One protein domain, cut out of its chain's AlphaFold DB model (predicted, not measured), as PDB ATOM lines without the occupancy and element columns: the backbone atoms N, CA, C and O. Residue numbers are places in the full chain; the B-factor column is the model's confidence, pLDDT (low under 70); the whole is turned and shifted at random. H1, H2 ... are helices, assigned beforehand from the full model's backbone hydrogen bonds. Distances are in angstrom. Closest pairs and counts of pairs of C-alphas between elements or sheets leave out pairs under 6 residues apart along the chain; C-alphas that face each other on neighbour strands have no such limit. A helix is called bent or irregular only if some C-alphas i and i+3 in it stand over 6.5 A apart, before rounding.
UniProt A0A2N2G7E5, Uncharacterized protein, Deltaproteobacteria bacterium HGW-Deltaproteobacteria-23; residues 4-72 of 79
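Overview. This is residues 4 to 72 of the 79 residues of an uncharacterized protein of Deltaproteobacteria bacterium HGW-Deltaproteobacteria-23 (UniProt A0A2N2G7E5). One long helix, H2, makes the length of this model, and a long unnamed link folds the chain back beside it to a short helix, H1, so that the whole is a loose, uneven hairpin shape with little contact between its two limbs. The far part of H2, residues 54 to 72, stands free, as do residues 4 to 9 of H1 and the turn at residues 25 to 34. The printed part has 69 residues with two named helices, H1 then H2, and no named strand; the class is all helix. It is extended, with a radius of gyration of the C-alphas of 19.2 A, and a rod in outline, spanning 66 by 24 by 13 A.

Along the chain. Find C-alpha 33 at (-14.899, 54.265, 36.540); from there H2, residues 33 to 72, runs 58.3 A to C-alpha 72 at (-57.004, 24.165, 63.322). Look near residue 52 for a kink of 27 degrees; H2 is neither bent nor irregular, but only just: C-alphas 49 and 52 are 6.0 A apart. H1, residues 4 to 16, begins at C-alpha 4 at (-57.989, 46.564, 46.380) and covers 18.7 A.

Arrangement. Start from H2 and look at Gln 50: its C-alpha is 7.6 A from that of Leu 14, the closest pair of the two helices. H1 and H2 are close but not clearly touching, with 1 pair of C-alphas within 8 A. They run opposite ways at a steep tilt of 37 degrees, only just past shallow. Along the backbones, O i to N i+4 pairs are within hydrogen-bond range in 31 of 36 cases in H2 and 8 of 9 in H1.

Size, cuts and confidence. The two C-alphas farthest apart are those of Thr 28 and Lys 72, at 66.3 A. The printed part has no cut, and residues 17 to 32 form the long link from H1 to H2. The mean pLDDT of the printed part is 70.9; residues 4 to 32 and 68 to 72 are under 70.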
ATOM      1  N   ASN A   4     -58.429  47.219  47.616       60.66
ATOM      2  CA  ASN A   4     -57.989  46.564  46.380       60.66
ATOM      3  C   ASN A   4     -57.064  47.442  45.516       60.66
ATOM      4  O   ASN A   4     -56.247  46.920  44.767       60.66
ATOM      5  N   GLY A   5     -57.144  48.772  45.650       61.22
ATOM      6  CA  GLY A   5     -56.293  49.692  44.886       61.22
ATOM      7  C   GLY A   5     -54.824  49.681  45.321       61.22
ATOM      8  O   GLY A   5     -53.942  49.897  44.497       61.22
ATOM      9  N   ARG A   6     -54.540  49.378  46.597       62.19
ATOM     10  CA  ARG A   6     -53.163  49.370  47.122       62.19
ATOM     11  C   ARG A   6     -52.370  48.155  46.641       62.19
ATOM     12  O   ARG A   6     -51.231  48.324  46.235       62.19
ATOM     13  N   LEU A   7     -52.994  46.974  46.605       65.44
ATOM     14  CA  LEU A   7     -52.376  45.741  46.092       65.44
ATOM     15  C   LEU A   7     -52.012  45.848  44.607       65.44
ATOM     16  O   LEU A   7     -50.902  45.492  44.222       65.44
ATOM     17  N   LEU A   8     -52.916  46.398  43.792       64.06
ATOM     18  CA  LEU A   8     -52.662  46.652  42.372       64.06
ATOM     19  C   LEU A   8     -51.496  47.629  42.167       64.06
ATOM     20  O   LEU A   8     -50.636  47.384  41.330       64.06
ATOM     21  N   MET A   9     -51.409  48.688  42.977       65.19
ATOM     22  CA  MET A   9     -50.321  49.669  42.891       65.19
ATOM     23  C   MET A   9     -48.957  49.078  43.295       65.19
ATOM     24  O   MET A   9     -47.947  49.404  42.676       65.19
ATOM     25  N   THR A  10     -48.917  48.170  44.279       65.81
ATOM     26  CA  THR A  10     -47.684  47.463  44.678       65.81
ATOM     27  C   THR A  10     -47.220  46.461  43.618       65.81
ATOM     28  O   THR A  10     -46.025  46.376  43.349       65.81
ATOM     29  N   ILE A  11     -48.144  45.736  42.977       69.75
ATOM     30  CA  ILE A  11     -47.821  44.789  41.894       69.75
ATOM     31  C   ILE A  11     -47.313  45.534  40.650       69.75
ATOM     32  O   ILE A  11     -46.322  45.118  40.053       69.75
ATOM     33  N   SER A  12     -47.922  46.672  40.300       63.56
ATOM     34  CA  SER A  12     -47.460  47.518  39.191       63.56
ATOM     35  C   SER A  12     -46.079  48.129  39.445       63.56
ATOM     36  O   SER A  12     -45.277  48.216  38.519       63.56
ATOM     37  N   ALA A  13     -45.760  48.502  40.689       65.81
ATOM     38  CA  ALA A  13     -44.417  48.957  41.056       65.81
ATOM     39  C   ALA A  13     -43.369  47.832  40.937       65.81
ATOM     40  O   ALA A  13     -42.239  48.081  40.516       65.81
ATOM     41  N   LEU A  14     -43.755  46.585  41.236       64.69
ATOM     42  CA  LEU A  14     -42.905  45.405  41.058       64.69
ATOM     43  C   LEU A  14     -42.608  45.132  39.573       64.69
ATOM     44  O   LEU A  14     -41.453  44.923  39.211       64.69
ATOM     45  N   LEU A  15     -43.627  45.196  38.705       64.12
ATOM     46  CA  LEU A  15     -43.450  45.029  37.255       64.12
ATOM     47  C   LEU A  15     -42.668  46.194  36.619       64.12
ATOM     48  O   LEU A  15     -41.868  45.966  35.713       64.12
ATOM     49  N   GLY A  16     -42.835  47.423  37.119       60.84
ATOM     50  CA  GLY A  16     -42.108  48.609  36.648       60.84
ATOM     51  C   GLY A  16     -40.627  48.663  37.043       60.84
ATOM     52  O   GLY A  16     -39.875  49.435  36.457       60.84
ATOM     53  N   SER A  17     -40.181  47.832  37.993       61.47
ATOM     54  CA  SER A  17     -38.790  47.829  38.484       61.47
ATOM     55  C   SER A  17     -37.812  47.063  37.578       61.47
ATOM     56  O   SER A  17     -36.617  47.016  37.859       61.47
ATOM     57  N   THR A  18     -38.284  46.465  36.478       61.75
ATOM     58  CA  THR A  18     -37.483  45.556  35.637       61.75
ATOM     59  C   THR A  18     -37.246  46.072  34.220       61.75
ATOM     60  O   THR A  18     -37.357  45.315  33.267       61.75
ATOM     61  N   GLN A  19     -36.894  47.347  34.036       57.66
ATOM     62  CA  GLN A  19     -36.390  47.821  32.736       57.66
ATOM     63  C   GLN A  19     -35.169  48.729  32.898       57.66
ATOM     64  O   GLN A  19     -35.203  49.917  32.603       57.66
ATOM     65  N   VAL A  20     -34.052  48.145  33.342       58.62
ATOM     66  CA  VAL A  20     -32.723  48.765  33.210       58.62
ATOM     67  C   VAL A  20     -32.071  48.242  31.926       58.62
ATOM     68  O   VAL A  20     -31.072  47.533  31.955       58.62
ATOM     69  N   ALA A  21     -32.663  48.549  30.770       57.75
ATOM     70  CA  ALA A  21     -32.035  48.306  29.471       57.75
ATOM     71  C   ALA A  21     -31.218  49.544  29.078       57.75
ATOM     72  O   ALA A  21     -31.580  50.296  28.175       57.75
ATOM     73  N   HIS A  22     -30.131  49.805  29.808       53.97
ATOM     74  CA  HIS A  22     -29.237  50.911  29.484       53.97
ATOM     75  C   HIS A  22     -28.248  50.454  28.404       53.97
ATOM     76  O   HIS A  22     -27.198  49.882  28.692       53.97
ATOM     77  N   ALA A  23     -28.599  50.690  27.139       50.06
ATOM     78  CA  ALA A  23     -27.670  50.572  26.023       50.06
ATOM     79  C   ALA A  23     -26.659  51.726  26.107       50.06
ATOM     80  O   ALA A  23     -26.919  52.840  25.650       50.06
ATOM     81  N   ALA A  24     -25.519  51.479  26.750       54.41
ATOM     82  CA  ALA A  24     -24.384  52.388  26.715       54.41
ATOM     83  C   ALA A  24     -23.792  52.374  25.295       54.41
ATOM     84  O   ALA A  24     -22.941  51.546  24.966       54.41
ATOM     85  N   THR A  25     -24.278  53.273  24.433       49.47
ATOM     86  CA  THR A  25     -23.647  53.564  23.139       49.47
ATOM     87  C   THR A  25     -22.223  54.041  23.415       49.47
ATOM     88  O   THR A  25     -21.980  55.105  23.978       49.47
ATOM     89  N   THR A  26     -21.275  53.173  23.082       49.41
ATOM     90  CA  THR A  26     -19.842  53.384  23.244       49.41
ATOM     91  C   THR A  26     -19.378  54.309  22.124       49.41
ATOM     92  O   THR A  26     -19.217  53.856  20.995       49.41
ATOM     93  N   SER A  27     -19.177  55.599  22.402       53.50
ATOM     94  CA  SER A  27     -18.503  56.488  21.442       53.50
ATOM     95  C   SER A  27     -17.416  57.391  22.017       53.50
ATOM     96  O   SER A  27     -16.801  58.102  21.233       53.50
ATOM     97  N   THR A  28     -17.068  57.316  23.308       49.88
ATOM     98  CA  THR A  28     -15.821  57.919  23.811       49.88
ATOM     99  C   THR A  28     -15.278  57.179  25.038       49.88
ATOM    100  O   THR A  28     -15.830  57.207  26.135       49.88
ATOM    101  N   ILE A  29     -14.152  56.498  24.837       52.78
ATOM    102  CA  ILE A  29     -13.314  55.907  25.879       52.78
ATOM    103  C   ILE A  29     -12.685  57.051  26.690       52.78
ATOM    104  O   ILE A  29     -11.610  57.538  26.359       52.78
ATOM    105  N   TYR A  30     -13.361  57.506  27.743       51.12
ATOM    106  CA  TYR A  30     -12.760  58.310  28.805       51.12
ATOM    107  C   TYR A  30     -13.096  57.651  30.146       51.12
ATOM    108  O   TYR A  30     -14.231  57.697  30.602       51.12
ATOM    109  N   SER A  31     -12.096  56.997  30.749       55.66
ATOM    110  CA  SER A  31     -12.053  56.553  32.153       55.66
ATOM    111  C   SER A  31     -13.352  55.927  32.704       55.66
ATOM    112  O   SER A  31     -14.129  56.553  33.426       55.66
ATOM    113  N   SER A  32     -13.584  54.651  32.387       57.38
ATOM    114  CA  SER A  32     -14.813  53.887  32.677       57.38
ATOM    115  C   SER A  32     -15.121  53.613  34.166       57.38
ATOM    116  O   SER A  32     -15.901  52.715  34.469       57.38
ATOM    117  N   GLY A  33     -14.557  54.368  35.114       70.56
ATOM    118  CA  GLY A  33     -14.899  54.265  36.540       70.56
ATOM    119  C   GLY A  33     -16.253  54.896  36.885       70.56
ATOM    120  O   GLY A  33     -16.974  54.401  37.749       70.56
ATOM    121  N   TRP A  34     -16.641  55.960  36.177       72.69
ATOM    122  CA  TRP A  34     -17.857  56.719  36.493       72.69
ATOM    123  C   TRP A  34     -19.145  56.000  36.071       72.69
ATOM    124  O   TRP A  34     -20.136  56.026  36.798       72.69
ATOM    125  N   LEU A  35     -19.119  55.285  34.938       75.75
ATOM    126  CA  LEU A  35     -20.254  54.464  34.500       75.75
ATOM    127  C   LEU A  35     -20.502  53.291  35.456       75.75
ATOM    128  O   LEU A  35     -21.652  52.971  35.737       75.75
ATOM    129  N   VAL A  36     -19.438  52.685  35.992       80.69
ATOM    130  CA  VAL A  36     -19.547  51.614  36.994       80.69
ATOM    131  C   VAL A  36     -20.141  52.148  38.297       80.69
ATOM    132  O   VAL A  36     -21.041  51.518  38.844       80.69
ATOM    133  N   LEU A  37     -19.707  53.325  38.764       81.50
ATOM    134  CA  LEU A  37     -20.280  53.981  39.944       81.50
ATOM    135  C   LEU A  37     -21.778  54.276  39.754       81.50
ATOM    136  O   LEU A  37     -22.580  53.997  40.644       81.50
ATOM    137  N   ALA A  38     -22.164  54.788  38.582       82.75
ATOM    138  CA  ALA A  38     -23.557  55.073  38.249       82.75
ATOM    139  C   ALA A  38     -24.407  53.795  38.138       82.75
ATOM    140  O   ALA A  38     -25.509  53.741  38.682       82.75
ATOM    141  N   PHE A  39     -23.892  52.742  37.493       80.12
ATOM    142  CA  PHE A  39     -24.595  51.467  37.339       80.12
ATOM    143  C   PHE A  39     -24.761  50.744  38.678       80.12
ATOM    144  O   PHE A  39     -25.857  50.297  39.014       80.12
ATOM    145  N   PHE A  40     -23.694  50.676  39.475       83.50
ATOM    146  CA  PHE A  40     -23.728  50.073  40.803       83.50
ATOM    147  C   PHE A  40     -24.614  50.874  41.765       83.50
ATOM    148  O   PHE A  40     -25.391  50.280  42.507       83.50
ATOM    149  N   GLY A  41     -24.569  52.209  41.707       82.94
ATOM    150  CA  GLY A  41     -25.435  53.085  42.497       82.94
ATOM    151  C   GLY A  41     -26.918  52.911  42.167       82.94
ATOM    152  O   GLY A  41     -27.730  52.738  43.075       82.94
ATOM    153  N   LEU A  42     -27.276  52.882  40.878       81.44
ATOM    154  CA  LEU A  42     -28.655  52.637  40.445       81.44
ATOM    155  C   LEU A  42     -29.117  51.227  40.841       81.44
ATOM    156  O   LEU A  42     -30.205  51.063  41.387       81.44
ATOM    157  N   CYS A  43     -28.273  50.218  40.618       83.38
ATOM    158  CA  CYS A  43     -28.561  48.833  40.978       83.38
ATOM    159  C   CYS A  43     -28.797  48.680  42.489       83.38
ATOM    160  O   CYS A  43     -29.813  48.122  42.900       83.38
ATOM    161  N   ALA A  44     -27.927  49.245  43.330       84.50
ATOM    162  CA  ALA A  44     -28.071  49.212  44.785       84.50
ATOM    163  C   ALA A  44     -29.330  49.952  45.273       84.50
ATOM    164  O   ALA A  44     -30.010  49.479  46.191       84.50
ATOM    165  N   LEU A  45     -29.678  51.082  44.646       84.69
ATOM    166  CA  LEU A  45     -30.895  51.831  44.960       84.69
ATOM    167  C   LEU A  45     -32.151  51.009  44.639       84.69
ATOM    168  O   LEU A  45     -33.034  50.886  45.485       84.69
ATOM    169  N   VAL A  46     -32.200  50.389  43.457       82.81
ATOM    170  CA  VAL A  46     -33.309  49.519  43.035       82.81
ATOM    171  C   VAL A  46     -33.440  48.314  43.967       82.81
ATOM    172  O   VAL A  46     -34.530  48.063  44.477       82.81
ATOM    173  N   VAL A  47     -32.330  47.630  44.277       84.62
ATOM    174  CA  VAL A  47     -32.295  46.507  45.230       84.62
ATOM    175  C   VAL A  47     -32.841  46.923  46.599       84.62
ATOM    176  O   VAL A  47     -33.633  46.197  47.195       84.62
ATOM    177  N   THR A  48     -32.496  48.113  47.087       85.56
ATOM    178  CA  THR A  48     -32.994  48.610  48.379       85.56
ATOM    179  C   THR A  48     -34.500  48.889  48.345       85.56
ATOM    180  O   THR A  48     -35.219  48.524  49.277       85.56
ATOM    181  N   VAL A  49     -35.005  49.473  47.255       83.62
ATOM    182  CA  VAL A  49     -36.435  49.779  47.086       83.62
ATOM    183  C   VAL A  49     -37.290  48.507  47.022       83.62
ATOM    184  O   VAL A  49     -38.383  48.489  47.585       83.62
ATOM    185  N   GLN A  50     -36.797  47.423  46.413       81.31
ATOM    186  CA  GLN A  50     -37.510  46.136  46.339       81.31
ATOM    187  C   GLN A  50     -37.346  45.251  47.593       81.31
ATOM    188  O   GLN A  50     -38.169  44.362  47.828       81.31
ATOM    189  N   LEU A  51     -36.346  45.506  48.446       81.56
ATOM    190  CA  LEU A  51     -36.181  44.783  49.716       81.56
ATOM    191  C   LEU A  51     -37.323  45.068  50.698       81.56
ATOM    192  O   LEU A  51     -37.788  44.154  51.374       81.56
ATOM    193  N   ILE A  52     -37.832  46.301  50.746       85.56
ATOM    194  CA  ILE A  52     -38.961  46.675  51.615       85.56
ATOM    195  C   ILE A  52     -40.216  45.818  51.323       85.56
ATOM    196  O   ILE A  52     -40.711  45.162  52.245       85.56
ATOM    197  N   PRO A  53     -40.739  45.746  50.080       77.00
ATOM    198  CA  PRO A  53     -41.885  44.897  49.762       77.00
ATOM    199  C   PRO A  53     -41.590  43.399  49.929       77.00
ATOM    200  O   PRO A  53     -42.474  42.668  50.378       77.00
ATOM    201  N   ALA A  54     -40.362  42.941  49.658       83.31
ATOM    202  CA  ALA A  54     -39.969  41.547  49.888       83.31
ATOM    203  C   ALA A  54     -40.034  41.164  51.377       83.31
ATOM    204  O   ALA A  54     -40.594  40.126  51.732       83.31
ATOM    205  N   MET A  55     -39.539  42.034  52.262       87.56
ATOM    206  CA  MET A  55     -39.579  41.828  53.712       87.56
ATOM    207  C   MET A  55     -41.014  41.835  54.252       87.56
ATOM    208  O   MET A  55     -41.367  40.994  55.080       87.56
ATOM    209  N   ILE A  56     -41.869  42.735  53.754       86.56
ATOM    210  CA  ILE A  56     -43.291  42.792  54.127       86.56
ATOM    211  C   ILE A  56     -44.023  41.514  53.689       86.56
ATOM    212  O   ILE A  56     -44.790  40.944  54.469       86.56
ATOM    213  N   MET A  57     -43.773  41.037  52.466       85.56
ATOM    214  CA  MET A  57     -44.375  39.809  51.942       85.56
ATOM    215  C   MET A  57     -43.932  38.575  52.738       85.56
ATOM    216  O   MET A  57     -44.772  37.757  53.116       85.56
ATOM    217  N   LEU A  58     -42.637  38.469  53.055       85.69
ATOM    218  CA  LEU A  58     -42.094  37.371  53.851       85.69
ATOM    219  C   LEU A  58     -42.675  37.366  55.272       85.69
ATOM    220  O   LEU A  58     -43.133  36.327  55.745       85.69
ATOM    221  N   ALA A  59     -42.734  38.526  55.930       87.19
ATOM    222  CA  ALA A  59     -43.340  38.651  57.254       87.19
ATOM    223  C   ALA A  59     -44.832  38.271  57.247       87.19
ATOM    224  O   ALA A  59     -45.310  37.597  58.163       87.19
ATOM    225  N   GLY A  60     -45.569  38.659  56.200       84.62
ATOM    226  CA  GLY A  60     -46.966  38.275  56.000       84.62
ATOM    227  C   GLY A  60     -47.148  36.768  55.811       84.62
ATOM    228  O   GLY A  60     -48.028  36.176  56.437       84.62
ATOM    229  N   MET A  61     -46.287  36.130  55.012       86.50
ATOM    230  CA  MET A  61     -46.291  34.677  54.824       86.50
ATOM    231  C   MET A  61     -45.975  33.932  56.123       86.50
ATOM    232  O   MET A  61     -46.723  33.029  56.491       86.50
ATOM    233  N   VAL A  62     -44.933  34.331  56.858       88.88
ATOM    234  CA  VAL A  62     -44.569  33.702  58.138       88.88
ATOM    235  C   VAL A  62     -45.713  33.821  59.149       88.88
ATOM    236  O   VAL A  62     -46.121  32.812  59.724       88.88
ATOM    237  N   LYS A  63     -46.309  35.010  59.321       82.69
ATOM    238  CA  LYS A  63     -47.473  35.187  60.210       82.69
ATOM    239  C   LYS A  63     -48.683  34.372  59.747       82.69
ATOM    240  O   LYS A  63     -49.352  33.773  60.581       82.69
ATOM    241  N   GLY A  64     -48.943  34.299  58.442       82.88
ATOM    242  CA  GLY A  64     -50.031  33.495  57.882       82.88
ATOM    243  C   GLY A  64     -49.856  31.992  58.118       82.88
ATOM    244  O   GLY A  64     -50.821  31.306  58.452       82.88
ATOM    245  N   LEU A  65     -48.629  31.480  58.002       83.75
ATOM    246  CA  LEU A  65     -48.307  30.081  58.292       83.75
ATOM    247  C   LEU A  65     -48.467  29.755  59.782       83.75
ATOM    248  O   LEU A  65     -49.012  28.703  60.116       83.75
ATOM    249  N   LEU A  66     -48.048  30.664  60.667       83.81
ATOM    250  CA  LEU A  66     -48.187  30.503  62.116       83.81
ATOM    251  C   LEU A  66     -49.659  30.578  62.556       83.81
ATOM    252  O   LEU A  66     -50.143  29.639  63.181       83.81
ATOM    253  N   SER A  67     -50.415  31.598  62.126       76.12
ATOM    254  CA  SER A  67     -51.846  31.738  62.459       76.12
ATOM    255  C   SER A  67     -52.724  30.618  61.897       76.12
ATOM    256  O   SER A  67     -53.777  30.311  62.454       76.12
ATOM    257  N   ARG A  68     -52.315  29.959  60.807       64.19
ATOM    258  CA  ARG A  68     -53.049  28.799  60.283       64.19
ATOM    259  C   ARG A  68     -52.953  27.577  61.202       64.19
ATOM    260  O   ARG A  68     -53.812  26.698  61.117       64.19
ATOM    261  N   LYS A  69     -51.951  27.522  62.086       61.50
ATOM    262  CA  LYS A  69     -51.800  26.445  63.069       61.50
ATOM    263  C   LYS A  69     -52.765  26.603  64.251       61.50
ATOM    264  O   LYS A  69     -53.295  25.598  64.714       61.50
ATOM    265  N   ASP A  70     -53.083  27.836  64.643       58.00
ATOM    266  CA  ASP A  70     -54.004  28.128  65.752       58.00
ATOM    267  C   ASP A  70     -55.477  27.885  65.374       58.00
ATOM    268  O   ASP A  70     -56.244  27.295  66.140       58.00
ATOM    269  N   SER A  71     -55.873  28.215  64.139       55.25
ATOM    270  CA  SER A  71     -57.257  28.011  63.672       55.25
ATOM    271  C   SER A  71     -57.651  26.543  63.467       55.25
ATOM    272  O   SER A  71     -58.835  26.240  63.330       55.25
ATOM    273  N   LYS A  72     -56.697  25.601  63.460       53.72
ATOM    274  CA  LYS A  72     -57.004  24.165  63.322       53.72
ATOM    275  C   LYS A  72     -57.309  23.478  64.658       53.72
ATOM    276  O   LYS A  72     -57.839  22.369  64.637       53.72
TER     277      LYS A  72